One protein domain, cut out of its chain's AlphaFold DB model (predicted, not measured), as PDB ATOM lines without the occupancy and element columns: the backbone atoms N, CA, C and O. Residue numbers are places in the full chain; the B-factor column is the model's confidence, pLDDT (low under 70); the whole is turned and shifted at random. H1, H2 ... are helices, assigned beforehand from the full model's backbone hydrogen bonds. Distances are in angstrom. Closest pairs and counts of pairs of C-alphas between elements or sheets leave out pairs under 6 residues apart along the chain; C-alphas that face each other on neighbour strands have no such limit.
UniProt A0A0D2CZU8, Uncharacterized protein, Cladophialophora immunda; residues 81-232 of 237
ATOM      1  N   TRP A  81       3.564  20.988  14.532       93.69
ATOM      2  CA  TRP A  81       3.486  22.375  14.088       93.69
ATOM      3  C   TRP A  81       2.892  23.263  15.184       93.69
ATOM      4  O   TRP A  81       1.935  22.877  15.851       93.69
ATOM      5  N   PRO A  82       3.423  24.480  15.383       95.62
ATOM      6  CA  PRO A  82       2.918  25.387  16.407       95.62
ATOM      7  C   PRO A  82       1.516  25.911  16.072       95.62
ATOM      8  O   PRO A  82       1.103  25.977  14.907       95.62
ATOM      9  N   SER A  83       0.786  26.359  17.091       95.75
ATOM     10  CA  SER A  83      -0.365  27.229  16.870       95.75
ATOM     11  C   SER A  83       0.087  28.630  16.434       95.75
ATOM     12  O   SER A  83       1.259  29.007  16.509       95.75
ATOM     13  N   ILE A  84      -0.871  29.439  15.987       95.88
ATOM     14  CA  ILE A  84      -0.618  30.842  15.648       95.88
ATOM     15  C   ILE A  84      -0.174  31.655  16.875       95.88
ATOM     16  O   ILE A  84       0.662  32.550  16.755       95.88
ATOM     17  N   GLU A  85      -0.677  31.296  18.060       95.75
ATOM     18  CA  GLU A  85      -0.317  31.931  19.326       95.75
ATOM     19  C   GLU A  85       1.049  31.473  19.827       95.75
ATOM     20  O   GLU A  85       1.799  32.297  20.337       95.75
ATOM     21  N   ASP A  86       1.436  30.214  19.602       96.75
ATOM     22  CA  ASP A  86       2.785  29.748  19.943       96.75
ATOM     23  C   ASP A  86       3.860  30.498  19.154       96.75
ATOM     24  O   ASP A  86       4.939  30.765  19.671       96.75
ATOM     25  N   ILE A  87       3.584  30.868  17.899       97.31
ATOM     26  CA  ILE A  87       4.502  31.714  17.131       97.31
ATOM     27  C   ILE A  87       4.428  33.162  17.620       97.31
ATOM     28  O   ILE A  87       5.469  33.771  17.851       97.31
ATOM     29  N   ALA A  88       3.234  33.746  17.759       96.19
ATOM     30  CA  ALA A  88       3.096  35.167  18.086       96.19
ATOM     31  C   ALA A  88       3.588  35.501  19.506       96.19
ATOM     32  O   ALA A  88       4.246  36.520  19.715       96.19
ATOM     33  N   ASN A  89       3.293  34.621  20.460       95.94
ATOM     34  CA  ASN A  89       3.513  34.772  21.893       95.94
ATOM     35  C   ASN A  89       4.188  33.507  22.455       95.94
ATOM     36  O   ASN A  89       3.567  32.755  23.209       95.94
ATOM     37  N   PRO A  90       5.464  33.247  22.113       96.38
ATOM     38  CA  PRO A  90       6.057  31.940  22.347       96.38
ATOM     39  C   PRO A  90       6.096  31.556  23.823       96.38
ATOM     40  O   PRO A  90       6.528  32.378  24.648       96.38
ATOM     41  N   PRO A  91       5.689  30.321  24.177       95.44
ATOM     42  CA  PRO A  91       5.655  29.879  25.562       95.44
ATOM     43  C   PRO A  91       7.064  29.784  26.162       95.44
ATOM     44  O   PRO A  91       8.074  29.718  25.460       95.44
ATOM     45  N   HIS A  92       7.147  29.772  27.494       94.50
ATOM     46  CA  HIS A  92       8.402  29.589  28.233       94.50
ATOM     47  C   HIS A  92       8.835  28.117  28.275       94.50
ATOM     48  O   HIS A  92       8.955  27.512  29.337       94.50
ATOM     49  N   THR A  93       9.071  27.539  27.099       94.00
ATOM     50  CA  THR A  93       9.482  26.144  26.910       94.00
ATOM     51  C   THR A  93      10.764  26.063  26.090       94.00
ATOM     52  O   THR A  93      11.057  26.934  25.272       94.00
ATOM     53  N   ALA A  94      11.527  24.985  26.272       92.81
ATOM     54  CA  ALA A  94      12.817  24.813  25.604       92.81
ATOM     55  C   ALA A  94      12.718  24.714  24.070       92.81
ATOM     56  O   ALA A  94      13.716  24.962  23.396       92.81
ATOM     57  N   TRP A  95      11.549  24.368  23.520       92.62
ATOM     58  CA  TRP A  95      11.314  24.284  22.076       92.62
ATOM     59  C   TRP A  95      10.961  25.635  21.435       92.62
ATOM     60  O   TRP A  95      11.220  25.812  20.249       92.62
ATOM     61  N   ALA A  96      10.447  26.602  22.205       96.06
ATOM     62  CA  ALA A  96      10.071  27.934  21.714       96.06
ATOM     63  C   ALA A  96      11.040  29.045  22.158       96.06
ATOM     64  O   ALA A  96      11.165  30.070  21.488       96.06
ATOM     65  N   ARG A  97      11.751  28.855  23.280       96.94
ATOM     66  CA  ARG A  97      12.704  29.818  23.855       96.94
ATOM     67  C   ARG A  97      14.028  29.166  24.244       96.94
ATOM     68  O   ARG A  97      14.109  27.962  24.496       96.94
ATOM     69  N   ASP A  98      15.088  29.969  24.254       95.31
ATOM     70  CA  ASP A  98      16.399  29.577  24.772       95.31
ATOM     71  C   ASP A  98      16.484  29.694  26.308       95.31
ATOM     72  O   ASP A  98      15.541  30.113  26.981       95.31
ATOM     73  N   ASN A  99      17.640  29.333  26.874       94.94
ATOM     74  CA  ASN A  99      17.875  29.357  28.324       94.94
ATOM     75  C   ASN A  99      17.875  30.777  28.921       94.94
ATOM     76  O   ASN A  99      17.840  30.928  30.138       94.94
ATOM     77  N   GLN A 100      17.935  31.814  28.082       95.94
ATOM     78  CA  GLN A 100      17.850  33.219  28.472       95.94
ATOM     79  C   GLN A 100      16.422  33.770  28.310       95.94
ATOM     80  O   GLN A 100      16.193  34.959  28.522       95.94
ATOM     81  N   GLY A 101      15.456  32.927  27.931       95.38
ATOM     82  CA  GLY A 101      14.067  33.319  27.708       95.38
ATOM     83  C   GLY A 101      13.834  34.053  26.385       95.38
ATOM     84  O   GLY A 101      12.734  34.566  26.164       95.38
ATOM     85  N   ARG A 102      14.824  34.102  25.487       96.94
ATOM     86  CA  ARG A 102      14.663  34.721  24.166       96.94
ATOM     87  C   ARG A 102      13.946  33.747  23.232       96.94
ATOM     88  O   ARG A 102      14.257  32.553  23.271       96.94
ATOM     89  N   PRO A 103      12.998  34.212  22.403       97.38
ATOM     90  CA  PRO A 103      12.375  33.361  21.399       97.38
ATOM     91  C   PRO A 103      13.408  32.752  20.446       97.38
ATOM     92  O   PRO A 103      14.391  33.400  20.082       97.38
ATOM     93  N   ARG A 104      13.193  31.492  20.069       96.44
ATOM     94  CA  ARG A 104      14.012  30.789  19.076       96.44
ATOM     95  C   ARG A 104      13.654  31.229  17.648       96.44
ATOM     96  O   ARG A 104      12.575  31.775  17.434       96.44
ATOM     97  N   PRO A 105      14.512  30.948  16.650       95.81
ATOM     98  CA  PRO A 105      14.150  31.100  15.242       95.81
ATOM     99  C   PRO A 105      12.810  30.423  14.917       95.81
ATOM    100  O   PRO A 105      12.565  29.293  15.346       95.81
ATOM    101  N   GLY A 106      11.938  31.125  14.193       95.69
ATOM    102  CA  GLY A 106      10.566  30.701  13.906       95.69
ATOM    103  C   GLY A 106       9.541  30.983  15.012       95.69
ATOM    104  O   GLY A 106       8.412  30.506  14.898       95.69
ATOM    105  N   TYR A 107       9.920  31.725  16.060       97.00
ATOM    106  CA  TYR A 107       9.060  32.117  17.180       97.00
ATOM    107  C   TYR A 107       9.227  33.602  17.508       97.00
ATOM    108  O   TYR A 107      10.322  34.032  17.849       97.00
ATOM    109  N   SER A 108       8.123  34.347  17.516       96.88
ATOM    110  CA  SER A 108       8.002  35.813  17.467       96.88
ATOM    111  C   SER A 108       8.155  36.422  16.071       96.88
ATOM    112  O   SER A 108       8.812  35.872  15.189       96.88
ATOM    113  N   CYS A 109       7.562  37.605  15.891       96.38
ATOM    114  CA  CYS A 109       7.630  38.378  14.649       96.38
ATOM    115  C   CYS A 109       9.063  38.679  14.190       96.38
ATOM    116  O   CYS A 109       9.363  38.564  13.001       96.38
ATOM    117  N   ASP A 110       9.959  38.995  15.126       95.75
ATOM    118  CA  ASP A 110      11.363  39.299  14.822       95.75
ATOM    119  C   ASP A 110      12.127  38.079  14.286       95.75
ATOM    120  O   ASP A 110      13.087  38.223  13.532       95.75
ATOM    121  N   ASN A 111      11.682  36.869  14.634       96.38
ATOM    122  CA  ASN A 111      12.366  35.620  14.307       96.38
ATOM    123  C   ASN A 111      11.675  34.801  13.206       96.38
ATOM    124  O   ASN A 111      12.087  33.668  12.958       96.38
ATOM    125  N   LEU A 112      10.655  35.339  12.529       95.94
ATOM    126  CA  LEU A 112      10.030  34.690  11.365       95.94
ATOM    127  C   LEU A 112      10.856  34.811  10.071       95.94
ATOM    128  O   LEU A 112      10.483  34.237   9.052       95.94
ATOM    129  N   GLY A 113      11.980  35.535  10.099       94.69
ATOM    130  CA  GLY A 113      12.775  35.827   8.903       94.69
ATOM    131  C   GLY A 113      12.113  36.870   7.998       94.69
ATOM    132  O   GLY A 113      11.161  37.534   8.406       94.69
ATOM    133  N   ASP A 114      12.642  37.051   6.788       96.31
ATOM    134  CA  ASP A 114      12.220  38.105   5.843       96.31
ATOM    135  C   ASP A 114      11.487  37.565   4.608       96.31
ATOM    136  O   ASP A 114      11.136  38.326   3.707       96.31
ATOM    137  N   PHE A 115      11.262  36.255   4.538       97.31
ATOM    138  CA  PHE A 115      10.638  35.590   3.399       97.31
ATOM    139  C   PHE A 115       9.668  34.497   3.840       97.31
ATOM    140  O   PHE A 115       9.757  33.975   4.952       97.31
ATOM    141  N   ASP A 116       8.758  34.144   2.936       97.88
ATOM    142  CA  ASP A 116       7.814  33.054   3.127       97.88
ATOM    143  C   ASP A 116       8.572  31.742   3.401       97.88
ATOM    144  O   ASP A 116       9.439  31.335   2.626       97.88
ATOM    145  N   SER A 117       8.265  31.076   4.514       96.88
ATOM    146  CA  SER A 117       8.912  29.822   4.921       96.88
ATOM    147  C   SER A 117       8.008  28.988   5.828       96.88
ATOM    148  O   SER A 117       6.991  29.464   6.340       96.88
ATOM    149  N   ASP A 118       8.388  27.737   6.066       95.69
ATOM    150  CA  ASP A 118       7.724  26.836   7.010       95.69
ATOM    151  C   ASP A 118       7.788  27.316   8.480       95.69
ATOM    152  O   ASP A 118       7.036  26.828   9.326       95.69
ATOM    153  N   TRP A 119       8.590  28.335   8.812       96.69
ATOM    154  CA  TRP A 119       8.471  29.020  10.101       96.69
ATOM    155  C   TRP A 119       7.111  29.690  10.288       96.69
ATOM    156  O   TRP A 119       6.649  29.787  11.420       96.69
ATOM    157  N   MET A 120       6.441  30.083   9.208       97.00
ATOM    158  CA  MET A 120       5.123  30.718   9.256       97.00
ATOM    159  C   MET A 120       3.976  29.709   9.374       97.00
ATOM    160  O   MET A 120       2.866  30.107   9.735       97.00
ATOM    161  N   LYS A 121       4.216  28.428   9.049       96.06
ATOM    162  CA  LYS A 121       3.192  27.375   9.072       96.06
ATOM    163  C   LYS A 121       2.735  27.074  10.499       96.06
ATOM    164  O   LYS A 121       3.524  27.045  11.441       96.06
ATOM    165  N   THR A 122       1.444  26.791  10.611       96.56
ATOM    166  CA  THR A 122       0.748  26.423  11.848       96.56
ATOM    167  C   THR A 122      -0.170  25.225  11.618       96.56
ATOM    168  O   THR A 122      -0.523  24.935  10.469       96.56
ATOM    169  N   VAL A 123      -0.657  24.599  12.696       96.00
ATOM    170  CA  VAL A 123      -1.755  23.610  12.612       96.00
ATOM    171  C   VAL A 123      -2.959  24.187  11.854       96.00
ATOM    172  O   VAL A 123      -3.527  23.538  10.981       96.00
ATOM    173  N   GLY A 124      -3.299  25.456  12.102       96.25
ATOM    174  CA  GLY A 124      -4.382  26.143  11.393       96.25
ATOM    175  C   GLY A 124      -4.142  26.271   9.886       96.25
ATOM    176  O   GLY A 124      -5.080  26.148   9.106       96.25
ATOM    177  N   SER A 125      -2.892  26.462   9.452       97.31
ATOM    178  CA  SER A 125      -2.554  26.491   8.021       97.31
ATOM    179  C   SER A 125      -2.648  25.117   7.354       97.31
ATOM    180  O   SER A 125      -2.957  25.051   6.169       97.31
ATOM    181  N   ILE A 126      -2.426  24.037   8.112       97.38
ATOM    182  CA  ILE A 126      -2.626  22.656   7.652       97.38
ATOM    183  C   ILE A 126      -4.123  22.388   7.483       97.38
ATOM    184  O   ILE A 126      -4.548  21.949   6.428       97.38
ATOM    185  N   ILE A 127      -4.949  22.756   8.463       97.19
ATOM    186  CA  ILE A 127      -6.413  22.651   8.333       97.19
ATOM    187  C   ILE A 127      -6.917  23.474   7.138       97.19
ATOM    188  O   ILE A 127      -7.765  23.022   6.370       97.19
ATOM    189  N   LEU A 128      -6.390  24.690   6.958       97.31
ATOM    190  CA  LEU A 128      -6.751  25.540   5.826       97.31
ATOM    191  C   LEU A 128      -6.373  24.893   4.487       97.31
ATOM    192  O   LEU A 128      -7.176  24.967   3.563       97.31
ATOM    193  N   HIS A 129      -5.196  24.264   4.394       98.31
ATOM    194  CA  HIS A 129      -4.762  23.491   3.224       98.31
ATOM    195  C   HIS A 129      -5.829  22.464   2.838       98.31
ATOM    196  O   HIS A 129      -6.364  22.512   1.732       98.31
ATOM    197  N   GLU A 130      -6.261  21.648   3.795       97.38
ATOM    198  CA  GLU A 130      -7.276  20.625   3.547       97.38
ATOM    199  C   GLU A 130      -8.630  21.205   3.109       97.38
ATOM    200  O   GLU A 130      -9.271  20.695   2.190       97.38
ATOM    201  N   TYR A 131      -9.059  22.332   3.682       97.19
ATOM    202  CA  TYR A 131     -10.282  23.004   3.232       97.19
ATOM    203  C   TYR A 131     -10.185  23.592   1.816       97.19
ATOM    204  O   TYR A 131     -11.211  23.817   1.169       97.19
ATOM    205  N   PHE A 132      -8.988  23.868   1.301       97.25
ATOM    206  CA  PHE A 132      -8.821  24.312  -0.085       97.25
ATOM    207  C   PHE A 132      -9.042  23.189  -1.100       97.25
ATOM    208  O   PHE A 132      -9.465  23.481  -2.221       97.25
ATOM    209  N   HIS A 133      -8.867  21.929  -0.698       96.38
ATOM    210  CA  HIS A 133      -9.254  20.786  -1.520       96.38
ATOM    211  C   HIS A 133     -10.778  20.626  -1.643       96.38
ATOM    212  O   HIS A 133     -11.228  19.990  -2.592       96.38
ATOM    213  N   TRP A 134     -11.579  21.195  -0.729       95.62
ATOM    214  CA  TRP A 134     -13.034  21.004  -0.707       95.62
ATOM    215  C   TRP A 134     -13.714  21.744  -1.864       95.62
ATOM    216  O   TRP A 134     -14.059  22.924  -1.762       95.62
ATOM    217  N   GLY A 135     -13.910  21.050  -2.984       94.31
ATOM    218  CA  GLY A 135     -14.393  21.639  -4.227       94.31
ATOM    219  C   GLY A 135     -15.790  22.232  -4.078       94.31
ATOM    220  O   GLY A 135     -16.037  23.361  -4.525       94.31
ATOM    221  N   TRP A 136     -16.683  21.516  -3.384       93.69
ATOM    222  CA  TRP A 136     -18.045  21.973  -3.129       93.69
ATOM    223  C   TRP A 136     -18.106  23.333  -2.440       93.69
ATOM    224  O   TRP A 136     -18.979  24.132  -2.779       93.69
ATOM    225  N   LEU A 137     -17.162  23.670  -1.552       94.38
ATOM    226  CA  LEU A 137     -17.139  24.969  -0.871       94.38
ATOM    227  C   LEU A 137     -17.133  26.139  -1.868       94.38
ATOM    228  O   LEU A 137     -17.793  27.153  -1.626       94.38
ATOM    229  N   TYR A 138     -16.477  25.977  -3.020       94.38
ATOM    230  CA  TYR A 138     -16.183  27.060  -3.962       94.38
ATOM    231  C   TYR A 138     -17.003  27.058  -5.249       94.38
ATOM    232  O   TYR A 138     -16.769  27.920  -6.092       94.38
ATOM    233  N   ILE A 139     -17.992  26.176  -5.409       92.50
ATOM    234  CA  ILE A 139     -18.773  26.083  -6.664       92.50
ATOM    235  C   ILE A 139     -19.474  27.388  -7.080       92.50
ATOM    236  O   ILE A 139     -19.866  27.541  -8.233       92.50
ATOM    237  N   HIS A 140     -19.639  28.335  -6.151       92.06
ATOM    238  CA  HIS A 140     -20.232  29.653  -6.399       92.06
ATOM    239  C   HIS A 140     -19.212  30.751  -6.712       92.06
ATOM    240  O   HIS A 140     -19.599  31.885  -6.987       92.06
ATOM    241  N   VAL A 141     -17.917  30.451  -6.641       94.69
ATOM    242  CA  VAL A 141     -16.878  31.396  -7.045       94.69
ATOM    243  C   VAL A 141     -17.011  31.625  -8.556       94.69
ATOM    244  O   VAL A 141     -17.082  30.649  -9.306       94.69
ATOM    245  N   PRO A 142     -17.054  32.889  -9.026       93.12
ATOM    246  CA  PRO A 142     -17.107  33.186 -10.449       93.12
ATOM    247  C   PRO A 142     -15.986  32.472 -11.195       93.12
ATOM    248  O   PRO A 142     -14.863  32.371 -10.699       93.12
ATOM    249  N   ASP A 143     -16.325  31.944 -12.365       91.50
ATOM    250  CA  ASP A 143     -15.410  31.229 -13.250       91.50
ATOM    251  C   ASP A 143     -14.719  29.993 -12.644       91.50
ATOM    252  O   ASP A 143     -13.785  29.452 -13.237       91.50
ATOM    253  N   TRP A 144     -15.217  29.473 -11.513       93.06
ATOM    254  CA  TRP A 144     -14.720  28.243 -10.880       93.06
ATOM    255  C   TRP A 144     -14.560  27.092 -11.881       93.06
ATOM    256  O   TRP A 144     -13.514  26.450 -11.958       93.06
ATOM    257  N   TYR A 145     -15.584  26.873 -12.708       91.56
ATOM    258  CA  TYR A 145     -15.605  25.800 -13.702       91.56
ATOM    259  C   TYR A 145     -14.648  26.023 -14.882       91.56
ATOM    260  O   TYR A 145     -14.298  25.051 -15.553       91.56
ATOM    261  N   TYR A 146     -14.212  27.264 -15.118       91.06
ATOM    262  CA  TYR A 146     -13.232  27.604 -16.150       91.06
ATOM    263  C   TYR A 146     -11.794  27.487 -15.637       91.06
ATOM    264  O   TYR A 146     -10.919  27.040 -16.377       91.06
ATOM    265  N   PHE A 147     -11.542  27.858 -14.379       92.31
ATOM    266  CA  PHE A 147     -10.182  27.953 -13.842       92.31
ATOM    267  C   PHE A 147      -9.715  26.748 -13.037       92.31
ATOM    268  O   PHE A 147      -8.510  26.510 -12.977       92.31
ATOM    269  N   ILE A 148     -10.612  25.978 -12.431       94.62
ATOM    270  CA  ILE A 148     -10.217  24.835 -11.599       94.62
ATOM    271  C   ILE A 148     -10.410  23.546 -12.364       94.62
ATOM    272  O   ILE A 148     -11.419  23.403 -13.035       94.62
ATOM    273  N   ARG A 149      -9.468  22.612 -12.301       93.31
ATOM    274  CA  ARG A 149      -9.474  21.375 -13.086       93.31
ATOM    275  C   ARG A 149     -10.364  20.298 -12.452       93.31
ATOM    276  O   ARG A 149     -10.579  20.270 -11.246       93.31
ATOM    277  N   VAL A 150     -10.868  19.384 -13.282       93.44
ATOM    278  CA  VAL A 150     -11.420  18.110 -12.801       93.44
ATOM    279  C   VAL A 150     -10.262  17.186 -12.408       93.44
ATOM    280  O   VAL A 150      -9.362  16.943 -13.218       93.44
ATOM    281  N   THR A 151     -10.284  16.695 -11.175       89.81
ATOM    282  CA  THR A 151      -9.317  15.758 -10.603       89.81
ATOM    283  C   THR A 151      -9.328  14.434 -11.356       89.81
ATOM    284  O   THR A 151     -10.241  14.116 -12.126       89.81
ATOM    285  N   ARG A 152      -8.324  13.592 -11.096       85.25
ATOM    286  CA  ARG A 152      -8.292  12.222 -11.647       85.25
ATOM    287  C   ARG A 152      -9.471  11.364 -11.190       85.25
ATOM    288  O   ARG A 152      -9.770  10.363 -11.833       85.25
ATOM    289  N   LEU A 153     -10.113  11.755 -10.096       82.06
ATOM    290  CA  LEU A 153     -11.232  11.048  -9.496       82.06
ATOM    291  C   LEU A 153     -12.594  11.539 -10.035       82.06
ATOM    292  O   LEU A 153     -13.624  10.956  -9.719       82.06
ATOM    293  N   GLY A 154     -12.601  12.552 -10.913       87.12
ATOM    294  CA  GLY A 154     -13.775  12.941 -11.704       87.12
ATOM    295  C   GLY A 154     -14.575  14.132 -11.172       87.12
ATOM    296  O   GLY A 154     -15.563  14.511 -11.797       87.12
ATOM    297  N   TRP A 155     -14.146  14.772 -10.084       88.00
ATOM    298  CA  TRP A 155     -14.775  15.984  -9.535       88.00
ATOM    299  C   TRP A 155     -13.863  17.201  -9.651       88.00
ATOM    300  O   TRP A 155     -12.684  17.072  -9.951       88.00
ATOM    301  N   ARG A 156     -14.390  18.412  -9.446       92.44
ATOM    302  CA  ARG A 156     -13.607  19.651  -9.566       92.44
ATOM    303  C   ARG A 156     -13.098  20.093  -8.203       92.44
ATOM    304  O   ARG A 156     -13.902  20.467  -7.359       92.44
ATOM    305  N   ALA A 157     -11.783  20.095  -8.029       94.88
ATOM    306  CA  ALA A 157     -11.122  20.516  -6.802       94.88
ATOM    307  C   ALA A 157      -9.747  21.111  -7.121       94.88
ATOM    308  O   ALA A 157      -9.179  20.863  -8.186       94.88
ATOM    309  N   ILE A 158      -9.225  21.906  -6.193       96.00
ATOM    310  CA  ILE A 158      -7.834  22.361  -6.227       96.00
ATOM    311  C   ILE A 158      -7.018  21.232  -5.611       96.00
ATOM    312  O   ILE A 158      -7.276  20.867  -4.472       96.00
ATOM    313  N   GLU A 159      -6.089  20.645  -6.360       95.00
ATOM    314  CA  GLU A 159      -5.262  19.525  -5.896       95.00
ATOM    315  C   GLU A 159      -3.907  20.025  -5.373       95.00
ATOM    316  O   GLU A 159      -3.545  21.198  -5.517       95.00
ATOM    317  N   ASP A 160      -3.136  19.113  -4.792       95.69
ATOM    318  CA  ASP A 160      -1.701  19.306  -4.651       95.69
ATOM    319  C   ASP A 160      -1.034  19.141  -6.009       95.69
ATOM    320  O   ASP A 160      -1.185  18.121  -6.691       95.69
ATOM    321  N   TYR A 161      -0.291  20.160  -6.430       95.25
ATOM    322  CA  TYR A 161       0.395  20.110  -7.711       95.25
ATOM    323  C   TYR A 161       1.440  18.987  -7.711       95.25
ATOM    324  O   TYR A 161       2.333  18.956  -6.870       95.25
ATOM    325  N   ALA A 162       1.348  18.083  -8.687       93.50
ATOM    326  CA  ALA A 162       2.189  16.884  -8.793       93.50
ATOM    327  C   ALA A 162       3.221  16.960  -9.937       93.50
ATOM    328  O   ALA A 162       3.625  15.936 -10.493       93.50
ATOM    329  N   GLY A 163       3.598  18.173 -10.344       90.69
ATOM    330  CA  GLY A 163       4.587  18.396 -11.392       90.69
ATOM    331  C   GLY A 163       4.020  18.652 -12.793       90.69
ATOM    332  O   GLY A 163       2.814  18.840 -12.970       90.69
ATOM    333  N   PRO A 164       4.890  18.698 -13.818       92.00
ATOM    334  CA  PRO A 164       6.271  18.203 -13.801       92.00
ATOM    335  C   PRO A 164       7.346  19.183 -13.300       92.00
ATOM    336  O   PRO A 164       8.458  18.738 -13.023       92.00
ATOM    337  N   ASN A 165       7.086  20.491 -13.229       92.19
ATOM    338  CA  ASN A 165       8.110  21.467 -12.840       92.19
ATOM    339  C   ASN A 165       7.509  22.641 -12.055       92.19
ATOM    340  O   ASN A 165       6.867  23.480 -12.681       92.19
ATOM    341  N   PRO A 166       7.749  22.778 -10.737       95.88
ATOM    342  CA  PRO A 166       8.569  21.932  -9.846       95.88
ATOM    343  C   PRO A 166       8.061  20.481  -9.711       95.88
ATOM    344  O   PRO A 166       6.979  20.187 -10.196       95.88
ATOM    345  N   PRO A 167       8.806  19.541  -9.095       94.50
ATOM    346  CA  PRO A 167       8.366  18.141  -8.967       94.50
ATOM    347  C   PRO A 167       7.067  17.956  -8.160       94.50
ATOM    348  O   PRO A 167       6.340  16.998  -8.404       94.50
ATOM    349  N   ASP A 168       6.761  18.874  -7.242       95.69
ATOM    350  CA  ASP A 168       5.460  19.013  -6.580       95.69
ATOM    351  C   ASP A 168       5.236  20.484  -6.173       95.69
ATOM    352  O   ASP A 168       6.105  21.329  -6.401       95.69
ATOM    353  N   GLY A 169       4.067  20.804  -5.614       96.19
ATOM    354  CA  GLY A 169       3.685  22.158  -5.208       96.19
ATOM    355  C   GLY A 169       3.840  22.496  -3.732       96.19
ATOM    356  O   GLY A 169       3.402  23.581  -3.346       96.19
ATOM    357  N   TYR A 170       4.442  21.620  -2.923       96.00
ATOM    358  CA  TYR A 170       4.521  21.813  -1.476       96.00
ATOM    359  C   TYR A 170       5.607  22.813  -1.073       96.00
ATOM    360  O   TYR A 170       6.757  22.746  -1.506       96.00
ATOM    361  N   GLY A 171       5.268  23.706  -0.147       96.50
ATOM    362  CA  GLY A 171       6.206  24.654   0.443       96.50
ATOM    363  C   GLY A 171       6.294  25.996  -0.288       96.50
ATOM    364  O   GLY A 171       5.920  26.143  -1.452       96.50
ATOM    365  N   ALA A 172       6.829  26.996   0.421       97.31
ATOM    366  CA  ALA A 172       6.861  28.388  -0.033       97.31
ATOM    367  C   ALA A 172       7.595  28.544  -1.368       97.31
ATOM    368  O   ALA A 172       7.153  29.266  -2.263       97.31
ATOM    369  N   TYR A 173       8.726  27.848  -1.501       97.81
ATOM    370  CA  TYR A 173       9.578  27.940  -2.677       97.81
ATOM    371  C   TYR A 173       8.911  27.339  -3.915       97.81
ATOM    372  O   TYR A 173       8.867  27.993  -4.957       97.81
ATOM    373  N   ARG A 174       8.318  26.148  -3.807       97.75
ATOM    374  CA  ARG A 174       7.659  25.489  -4.946       97.75
ATOM    375  C   ARG A 174       6.368  26.184  -5.344       97.75
ATOM    376  O   ARG A 174       6.156  26.424  -6.531       97.75
ATOM    377  N   ALA A 175       5.563  26.622  -4.376       97.31
ATOM    378  CA  ALA A 175       4.400  27.465  -4.642       97.31
ATOM    379  C   ALA A 175       4.802  28.745  -5.398       97.31
ATOM    380  O   ALA A 175       4.183  29.113  -6.402       97.31
ATOM    381  N   ARG A 176       5.892  29.401  -4.982       96.44
ATOM    382  CA  ARG A 176       6.458  30.542  -5.712       96.44
ATOM    383  C   ARG A 176       6.894  30.153  -7.129       96.44
ATOM    384  O   ARG A 176       6.526  30.856  -8.062       96.44
ATOM    385  N   GLN A 177       7.610  29.045  -7.322       97.44
ATOM    386  CA  GLN A 177       8.008  28.589  -8.662       97.44
ATOM    387  C   GLN A 177       6.798  28.350  -9.573       97.44
ATOM    388  O   GLN A 177       6.803  28.799 -10.715       97.44
ATOM    389  N   ILE A 178       5.735  27.716  -9.070       96.25
ATOM    390  CA  ILE A 178       4.490  27.516  -9.825       96.25
ATOM    391  C   ILE A 178       3.891  28.858 -10.241       96.25
ATOM    392  O   ILE A 178       3.451  29.003 -11.378       96.25
ATOM    393  N   LYS A 179       3.879  29.853  -9.349       94.62
ATOM    394  CA  LYS A 179       3.429  31.211  -9.678       94.62
ATOM    395  C   LYS A 179       4.317  31.873 -10.733       94.62
ATOM    396  O   LYS A 179       3.797  32.509 -11.641       94.62
ATOM    397  N   ASP A 180       5.630  31.734 -10.624       94.38
ATOM    398  CA  ASP A 180       6.575  32.375 -11.541       94.38
ATOM    399  C   ASP A 180       6.537  31.725 -12.945       94.38
ATOM    400  O   ASP A 180       6.682  32.423 -13.945       94.38
ATOM    401  N   ILE A 181       6.294  30.409 -13.036       91.94
ATOM    402  CA  ILE A 181       6.239  29.650 -14.301       91.94
ATOM    403  C   ILE A 181       4.839  29.694 -14.940       91.94
ATOM    404  O   ILE A 181       4.717  29.842 -16.156       91.94
ATOM    405  N   TYR A 182       3.783  29.552 -14.133       89.38
ATOM    406  CA  TYR A 182       2.402  29.327 -14.589       89.38
ATOM    407  C   TYR A 182       1.405  30.385 -14.100       89.38
ATOM    408  O   TYR A 182       0.198  30.189 -14.215       89.38
ATOM    409  N   GLY A 183       1.875  31.509 -13.554       81.31
ATOM    410  CA  GLY A 183       1.015  32.571 -13.016       81.31
ATOM    411  C   GLY A 183       0.248  33.378 -14.063       81.31
ATOM    412  O   GLY A 183      -0.440  34.334 -13.705       81.31
ATOM    413  N   SER A 184       0.377  33.028 -15.344       80.31
ATOM    414  CA  SER A 184      -0.402  33.639 -16.412       80.31
ATOM    415  C   SER A 184      -1.842  33.122 -16.406       80.31
ATOM    416  O   SER A 184      -2.096  31.925 -16.279       80.31
ATOM    417  N   TRP A 185      -2.792  34.042 -16.568       75.75
ATOM    418  CA  TRP A 185      -4.233  33.765 -16.543       75.75
ATOM    419  C   TRP A 185      -4.800  33.352 -17.907       75.75
ATOM    420  O   TRP A 185      -5.982  33.044 -18.013       75.75
ATOM    421  N   ASP A 186      -3.971  33.359 -18.949       80.19
ATOM    422  CA  ASP A 186      -4.338  32.966 -20.314       80.19
ATOM    423  C   ASP A 186      -4.308  31.445 -20.541       80.19
ATOM    424  O   ASP A 186      -4.669  30.963 -21.615       80.19
ATOM    425  N   GLN A 187      -3.898  30.680 -19.530       77.75
ATOM    426  CA  GLN A 187      -3.840  29.226 -19.582       77.75
ATOM    427  C   GLN A 187      -5.163  28.613 -19.124       77.75
ATOM    428  O   GLN A 187      -5.778  29.048 -18.151       77.75
ATOM    429  N   ILE A 188      -5.584  27.544 -19.799       80.88
ATOM    430  CA  ILE A 188      -6.690  26.713 -19.324       80.88
ATOM    431  C   ILE A 188      -6.219  26.011 -18.046       80.88
ATOM    432  O   ILE A 188      -5.208  25.313 -18.065       80.88
ATOM    433  N   TYR A 189      -6.962  26.191 -16.955       87.88
ATOM    434  CA  TYR A 189      -6.617  25.702 -15.616       87.88
ATOM    435  C   TYR A 189      -5.212  26.129 -15.138       87.88
ATOM    436  O   TYR A 189      -4.328  25.278 -14.998       87.88
ATOM    437  N   PRO A 190      -4.975  27.428 -14.860       91.56
ATOM    438  CA  PRO A 190      -3.664  27.914 -14.429       91.56
ATOM    439  C   PRO A 190      -3.152  27.128 -13.220       91.56
ATOM    440  O   PRO A 190      -3.855  27.006 -12.210       91.56
ATOM    441  N   ALA A 191      -1.927  26.600 -13.295       93.38
ATOM    442  CA  ALA A 191      -1.395  25.734 -12.240       93.38
ATOM    443  C   ALA A 191      -1.297  26.463 -10.890       93.38
ATOM    444  O   ALA A 191      -1.537  25.864  -9.849       93.38
ATOM    445  N   THR A 192      -1.052  27.776 -10.903       93.75
ATOM    446  CA  THR A 192      -1.058  28.620  -9.696       93.75
ATOM    447  C   THR A 192      -2.408  28.636  -8.977       93.75
ATOM    448  O   THR A 192      -2.437  28.770  -7.758       93.75
ATOM    449  N   LEU A 193      -3.522  28.494  -9.705       93.75
ATOM    450  CA  LEU A 193      -4.866  28.411  -9.120       93.75
ATOM    451  C   LEU A 193      -5.252  26.990  -8.712       93.75
ATOM    452  O   LEU A 193      -6.187  26.826  -7.933       93.75
ATOM    453  N   ASN A 194      -4.545  25.991  -9.241       95.25
ATOM    454  CA  ASN A 194      -4.788  24.562  -9.044       95.25
ATOM    455  C   ASN A 194      -3.741  23.908  -8.125       95.25
ATOM    456  O   ASN A 194      -3.578  22.695  -8.172       95.25
ATOM    457  N   ASN A 195      -3.035  24.704  -7.316       97.12
ATOM    458  CA  ASN A 195      -2.150  24.228  -6.259       97.12
ATOM    459  C   ASN A 195      -2.591  24.830  -4.926       97.12
ATOM    460  O   ASN A 195      -2.649  26.057  -4.794       97.12
ATOM    461  N   VAL A 196      -2.870  23.995  -3.930       97.62
ATOM    462  CA  VAL A 196      -3.336  24.473  -2.623       97.62
ATOM    463  C   VAL A 196      -2.302  25.361  -1.932       97.62
ATOM    464  O   VAL A 196      -2.639  26.455  -1.473       97.62
ATOM    465  N   ASP A 197      -1.028  24.967  -1.923       98.06
ATOM    466  CA  ASP A 197       0.008  25.697  -1.184       98.06
ATOM    467  C   ASP A 197       0.265  27.118  -1.730       98.06
ATOM    468  O   ASP A 197       0.720  27.993  -0.990       98.06
ATOM    469  N   ASN A 198      -0.135  27.424  -2.973       97.50
ATOM    470  CA  ASN A 198      -0.164  28.805  -3.471       97.50
ATOM    471  C   ASN A 198      -1.119  29.704  -2.670       97.50
ATOM    472  O   ASN A 198      -0.792  30.865  -2.404       97.50
ATOM    473  N   TYR A 199      -2.272  29.180  -2.257       97.88
ATOM    474  CA  TYR A 199      -3.205  29.896  -1.391       97.88
ATOM    475  C   TYR A 199      -2.700  29.943   0.049       97.88
ATOM    476  O   TYR A 199      -2.795  30.988   0.693       97.88
ATOM    477  N   ILE A 200      -2.120  28.852   0.547       98.19
ATOM    478  CA  ILE A 200      -1.645  28.779   1.935       98.19
ATOM    479  C   ILE A 200      -0.522  29.771   2.191       98.19
ATOM    480  O   ILE A 200      -0.608  30.546   3.142       98.19
ATOM    481  N   TYR A 201       0.475  29.849   1.312       97.94
ATOM    482  CA  TYR A 201       1.541  30.832   1.483       97.94
ATOM    483  C   TYR A 201       1.076  32.265   1.228       97.94
ATOM    484  O   TYR A 201       1.539  33.170   1.918       97.94
ATOM    485  N   TYR A 202       0.082  32.492   0.362       97.31
ATOM    486  CA  TYR A 202      -0.572  33.800   0.297       97.31
ATOM    487  C   TYR A 202      -1.223  34.175   1.641       97.31
ATOM    488  O   TYR A 202      -1.011  35.283   2.137       97.31
ATOM    489  N   ALA A 203      -1.987  33.263   2.249       97.75
ATOM    490  CA  ALA A 203      -2.664  33.498   3.524       97.75
ATOM    491  C   ALA A 203      -1.669  33.746   4.664       97.75
ATOM    492  O   ALA A 203      -1.809  34.730   5.390       97.75
ATOM    493  N   LEU A 204      -0.640  32.903   4.782       98.06
ATOM    494  CA  LEU A 204       0.423  33.046   5.776       98.06
ATOM    495  C   LEU A 204       1.163  34.374   5.611       98.06
ATOM    496  O   LEU A 204       1.287  35.125   6.578       98.06
ATOM    497  N   SER A 205       1.594  34.699   4.388       97.88
ATOM    498  CA  SER A 205       2.307  35.942   4.093       97.88
ATOM    499  C   SER A 205       1.475  37.166   4.469       97.88
ATOM    500  O   SER A 205       1.965  38.070   5.146       97.88
ATOM    501  N   LYS A 206       0.179  37.182   4.123       97.00
ATOM    502  CA  LYS A 206      -0.734  38.279   4.481       97.00
ATOM    503  C   LYS A 206      -1.001  38.372   5.979       97.00
ATOM    504  O   LYS A 206      -0.933  39.476   6.518       97.00
ATOM    505  N   TYR A 207      -1.280  37.249   6.639       97.19
ATOM    506  CA  TYR A 207      -1.556  37.221   8.073       97.19
ATOM    507  C   TYR A 207      -0.361  37.738   8.874       97.19
ATOM    508  O   TYR A 207      -0.502  38.673   9.660       97.19
ATOM    509  N   TRP A 208       0.825  37.177   8.640       98.00
ATOM    510  CA  TRP A 208       2.019  37.570   9.377       98.00
ATOM    511  C   TRP A 208       2.476  38.974   9.009       98.00
ATOM    512  O   TRP A 208       2.933  39.694   9.891       98.00
ATOM    513  N   SER A 209       2.289  39.410   7.757       97.88
ATOM    514  CA  SER A 209       2.593  40.797   7.393       97.88
ATOM    515  C   SER A 209       1.761  41.792   8.198       97.88
ATOM    516  O   SER A 209       2.289  42.778   8.703       97.88
ATOM    517  N   TRP A 210       0.463  41.512   8.348       96.00
ATOM    518  CA  TRP A 210      -0.436  42.321   9.169       96.00
ATOM    519  C   TRP A 210      -0.088  42.235  10.658       96.00
ATOM    520  O   TRP A 210       0.019  43.259  11.326       96.00
ATOM    521  N   ARG A 211       0.120  41.022  11.183       96.69
ATOM    522  CA  ARG A 211       0.368  40.790  12.612       96.69
ATOM    523  C   ARG A 211       1.692  41.386  13.088       96.69
ATOM    524  O   ARG A 211       1.768  41.840  14.226       96.69
ATOM    525  N   CYS A 212       2.714  41.343  12.242       96.69
ATOM    526  CA  CYS A 212       4.078  41.734  12.582       96.69
ATOM    527  C   CYS A 212       4.484  43.110  12.052       96.69
ATOM    528  O   CYS A 212       5.638  43.484  12.236       96.69
ATOM    529  N   ASP A 213       3.580  43.821  11.369       97.00
ATOM    530  CA  ASP A 213       3.879  45.079  10.668       97.00
ATOM    531  C   ASP A 213       5.157  44.976   9.808       97.00
ATOM    532  O   ASP A 213       6.065  45.807   9.833       97.00
ATOM    533  N   LYS A 214       5.254  43.865   9.073       95.56
ATOM    534  CA  LYS A 214       6.444  43.463   8.319       95.56
ATOM    535  C   LYS A 214       6.046  43.009   6.925       95.56
ATOM    536  O   LYS A 214       4.936  42.549   6.708       95.56
ATOM    537  N   ARG A 215       6.945  43.121   5.947       95.69
ATOM    538  CA  ARG A 215       6.754  42.497   4.630       95.69
ATOM    539  C   ARG A 215       7.613  41.249   4.528       95.69
ATOM    540  O   ARG A 215       8.808  41.318   4.799       95.69
ATOM    541  N   PHE A 216       7.007  40.155   4.087       97.12
ATOM    542  CA  PHE A 216       7.704  38.919   3.753       97.12
ATOM    543  C   PHE A 216       7.867  38.829   2.233       97.12
ATOM    544  O   PHE A 216       6.931  39.082   1.472       97.12
ATOM    545  N   GLY A 217       9.090  38.558   1.788       96.75
ATOM    546  CA  GLY A 217       9.422  38.321   0.390       96.75
ATOM    547  C   GLY A 217       9.195  36.866  -0.037       96.75
ATOM    548  O   GLY A 217       8.958  35.994   0.794       96.75
ATOM    549  N   PRO A 218       9.306  36.567  -1.339       96.62
ATOM    550  CA  PRO A 218       9.262  35.190  -1.815       96.62
ATOM    551  C   PRO A 218      10.472  34.390  -1.307       96.62
ATOM    552  O   PRO A 218      11.589  34.911  -1.281       96.62
ATOM    553  N   ALA A 219      10.273  33.107  -0.988       97.25
ATOM    554  CA  ALA A 219      11.359  32.197  -0.617       97.25
ATOM    555  C   ALA A 219      12.455  32.164  -1.708       97.25
ATOM    556  O   ALA A 219      12.132  31.893  -2.872       97.25
ATOM    557  N   PRO A 220      13.736  32.436  -1.390       96.62
ATOM    558  CA  PRO A 220      14.811  32.439  -2.388       96.62
ATOM    559  C   PRO A 220      15.227  31.045  -2.867       96.62
ATOM    560  O   PRO A 220      15.630  30.895  -4.020       96.62
ATOM    561  N   SER A 221      15.134  30.039  -1.997       96.62
ATOM    562  CA  SER A 221      15.505  28.654  -2.281       96.62
ATOM    563  C   SER A 221      14.664  27.668  -1.467       96.62
ATOM    564  O   SER A 221      14.029  28.042  -0.482       96.62
ATOM    565  N   GLU A 222      14.710  26.388  -1.840       95.00
ATOM    566  CA  GLU A 222      14.094  25.304  -1.064       95.00
ATOM    567  C   GLU A 222      14.669  25.254   0.361       95.00
ATOM    568  O   GLU A 222      13.932  25.146   1.334       95.00
ATOM    569  N   ARG A 223      15.989  25.432   0.511       94.88
ATOM    570  CA  ARG A 223      16.634  25.484   1.832       94.88
ATOM    571  C   ARG A 223      16.073  26.617   2.687       94.88
ATOM    572  O   ARG A 223      15.870  26.425   3.880       94.88
ATOM    573  N   ASP A 224      15.828  27.774   2.078       95.06
ATOM    574  CA  ASP A 224      15.267  28.921   2.782       95.06
ATOM    575  C   ASP A 224      13.797  28.702   3.156       95.06
ATOM    576  O   ASP A 224      13.352  29.211   4.175       95.06
ATOM    577  N   ALA A 225      13.050  27.911   2.385       95.75
ATOM    578  CA  ALA A 225      11.656  27.597   2.684       95.75
ATOM    579  C   ALA A 225      11.465  26.555   3.804       95.75
ATOM    580  O   ALA A 225      10.397  26.545   4.412       95.75
ATOM    581  N   HIS A 226      12.461  25.702   4.083       93.50
ATOM    582  CA  HIS A 226      12.377  24.566   5.027       93.50
ATOM    583  C   HIS A 226      13.189  24.784   6.321       93.50
ATOM    584  O   HIS A 226      13.996  23.946   6.737       93.50
ATOM    585  N   GLN A 227      13.006  25.932   6.971       91.88
ATOM    586  CA  GLN A 227      13.743  26.331   8.173       91.88
ATOM    587  C   GLN A 227      13.303  25.587   9.440       91.88
ATOM    588  O   GLN A 227      14.134  25.208  10.269       91.88
ATOM    589  N   ARG A 228      12.000  25.365   9.634       91.31
ATOM    590  CA  ARG A 228      11.459  24.646  10.795       91.31
ATOM    591  C   ARG A 228      11.894  23.193  10.749       91.31
ATOM    592  O   ARG A 228      12.412  22.691  11.748       91.31
ATOM    593  N   ALA A 229      11.751  22.554   9.589       81.06
ATOM    594  CA  ALA A 229      12.234  21.197   9.368       81.06
ATOM    595  C   ALA A 229      13.741  21.065   9.647       81.06
ATOM    596  O   ALA A 229      14.146  20.112  10.307       81.06
ATOM    597  N   ALA A 230      14.551  22.045   9.233       84.56
ATOM    598  CA  ALA A 230      15.991  22.051   9.489       84.56
ATOM    599  C   ALA A 230      16.369  22.352  10.953       84.56
ATOM    600  O   ALA A 230      17.360  21.825  11.453       84.56
ATOM    601  N   SER A 231      15.609  23.210  11.639       85.12
ATOM    602  CA  SER A 231      15.926  23.658  13.006       85.12
ATOM    603  C   SER A 231      15.520  22.672  14.104       85.12
ATOM    604  O   SER A 231      16.128  22.668  15.172       85.12
ATOM    605  N   GLY A 232      14.482  21.862  13.872       81.25
ATOM    606  CA  GLY A 232      13.942  20.929  14.866       81.25
ATOM    607  C   GLY A 232      13.185  21.589  16.029       81.25
ATOM    608  O   GLY A 232      12.793  20.898  16.965       81.25
TER     609      GLY A 232
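Overview. This is residues 81 to 232 of the 237 residues of an uncharacterized protein of Cladophialophora immunda (UniProt A0A0D2CZU8). The longest helix, H6, lies in the middle of an elongated body made largely of loops; near its first residues it meets the last part of H2, at Phe 132 and Val 196, and the first part of H5, at Ala 175 and Asn 198, making a corner with each. The long loop of residues 89 to 122 reaches one end of the body, while H3, H4 and the loop around Gly 154 lie at the other; the short H7 packs on H5. The printed part has 152 residues, with eight named helices, H1 to H8 in order along the chain, and no named strand; the class is all helix, though under half of the residues, 61 of 152, are in named elements. The whole is compact, with a radius of gyration of the C-alphas of 16.8 A, and spans 54 by 28 by 27 A.

Arrangement. H1, residues 84 to 88, is close to but not clearly touching H2, residues 123 to 133; their closest C-alphas, of Ile 84 and Gly 124, are 7.4 A apart. H2 touches H6, residues 196 to 212, closest at the C-alphas of Phe 132 and Val 196, 6.0 A apart, at a steep tilt of 38 degrees, opposite ways. H1 and H6 are near each other, with 5 pairs of C-alphas within 10 A. H3, residues 135 to 138, and H2 meet only through their link. H4, residues 144 to 147, is close to but not clearly touching H3, with the closest C-alphas, of Tyr 138 and Trp 144, 7.2 A apart. H5, residues 172 to 182, touches H6 at residues 197 to 201 alone, at a steep tilt of 59 degrees, opposite ways; the closest C-alphas, of Ala 175 and Asn 198, are 4.9 A apart. H5 also touches H7, residues 222 to 225, closest at the C-alphas of Tyr 173 and Glu 222, 5.5 A apart. H7 and H8, residues 227 to 231, meet only through their link. H2 and H5 are apart. Every O i to N i+4 pair is within hydrogen-bond range in H1, H5, H6 and H8, against 6 of 7 in H2; H3, H4 and H7 are too short for such a pair.

Along the chain. H1 begins at C-alpha 84, (-0.618, 30.842, 15.648). H2 measures 16.2 A from first to last C-alpha, H5 15.3 A and H6 24.2 A. H6 runs from C-alpha 196 at (-3.336, 24.473, -2.623) to C-alpha 212. H8 ends at C-alpha 231, (15.926, 23.658, 13.006).

Size, cuts and confidence. The C-alphas of Gln 100 and Gly 154, the two farthest apart, are 55.0 A apart. The printed part has no cut. The links H1 to H2, H4 to H5 and H5 to H6 are long, with 34, 24 and 13 residues. The mean pLDDT of the printed part is 94.2, and no printed residue is under 70.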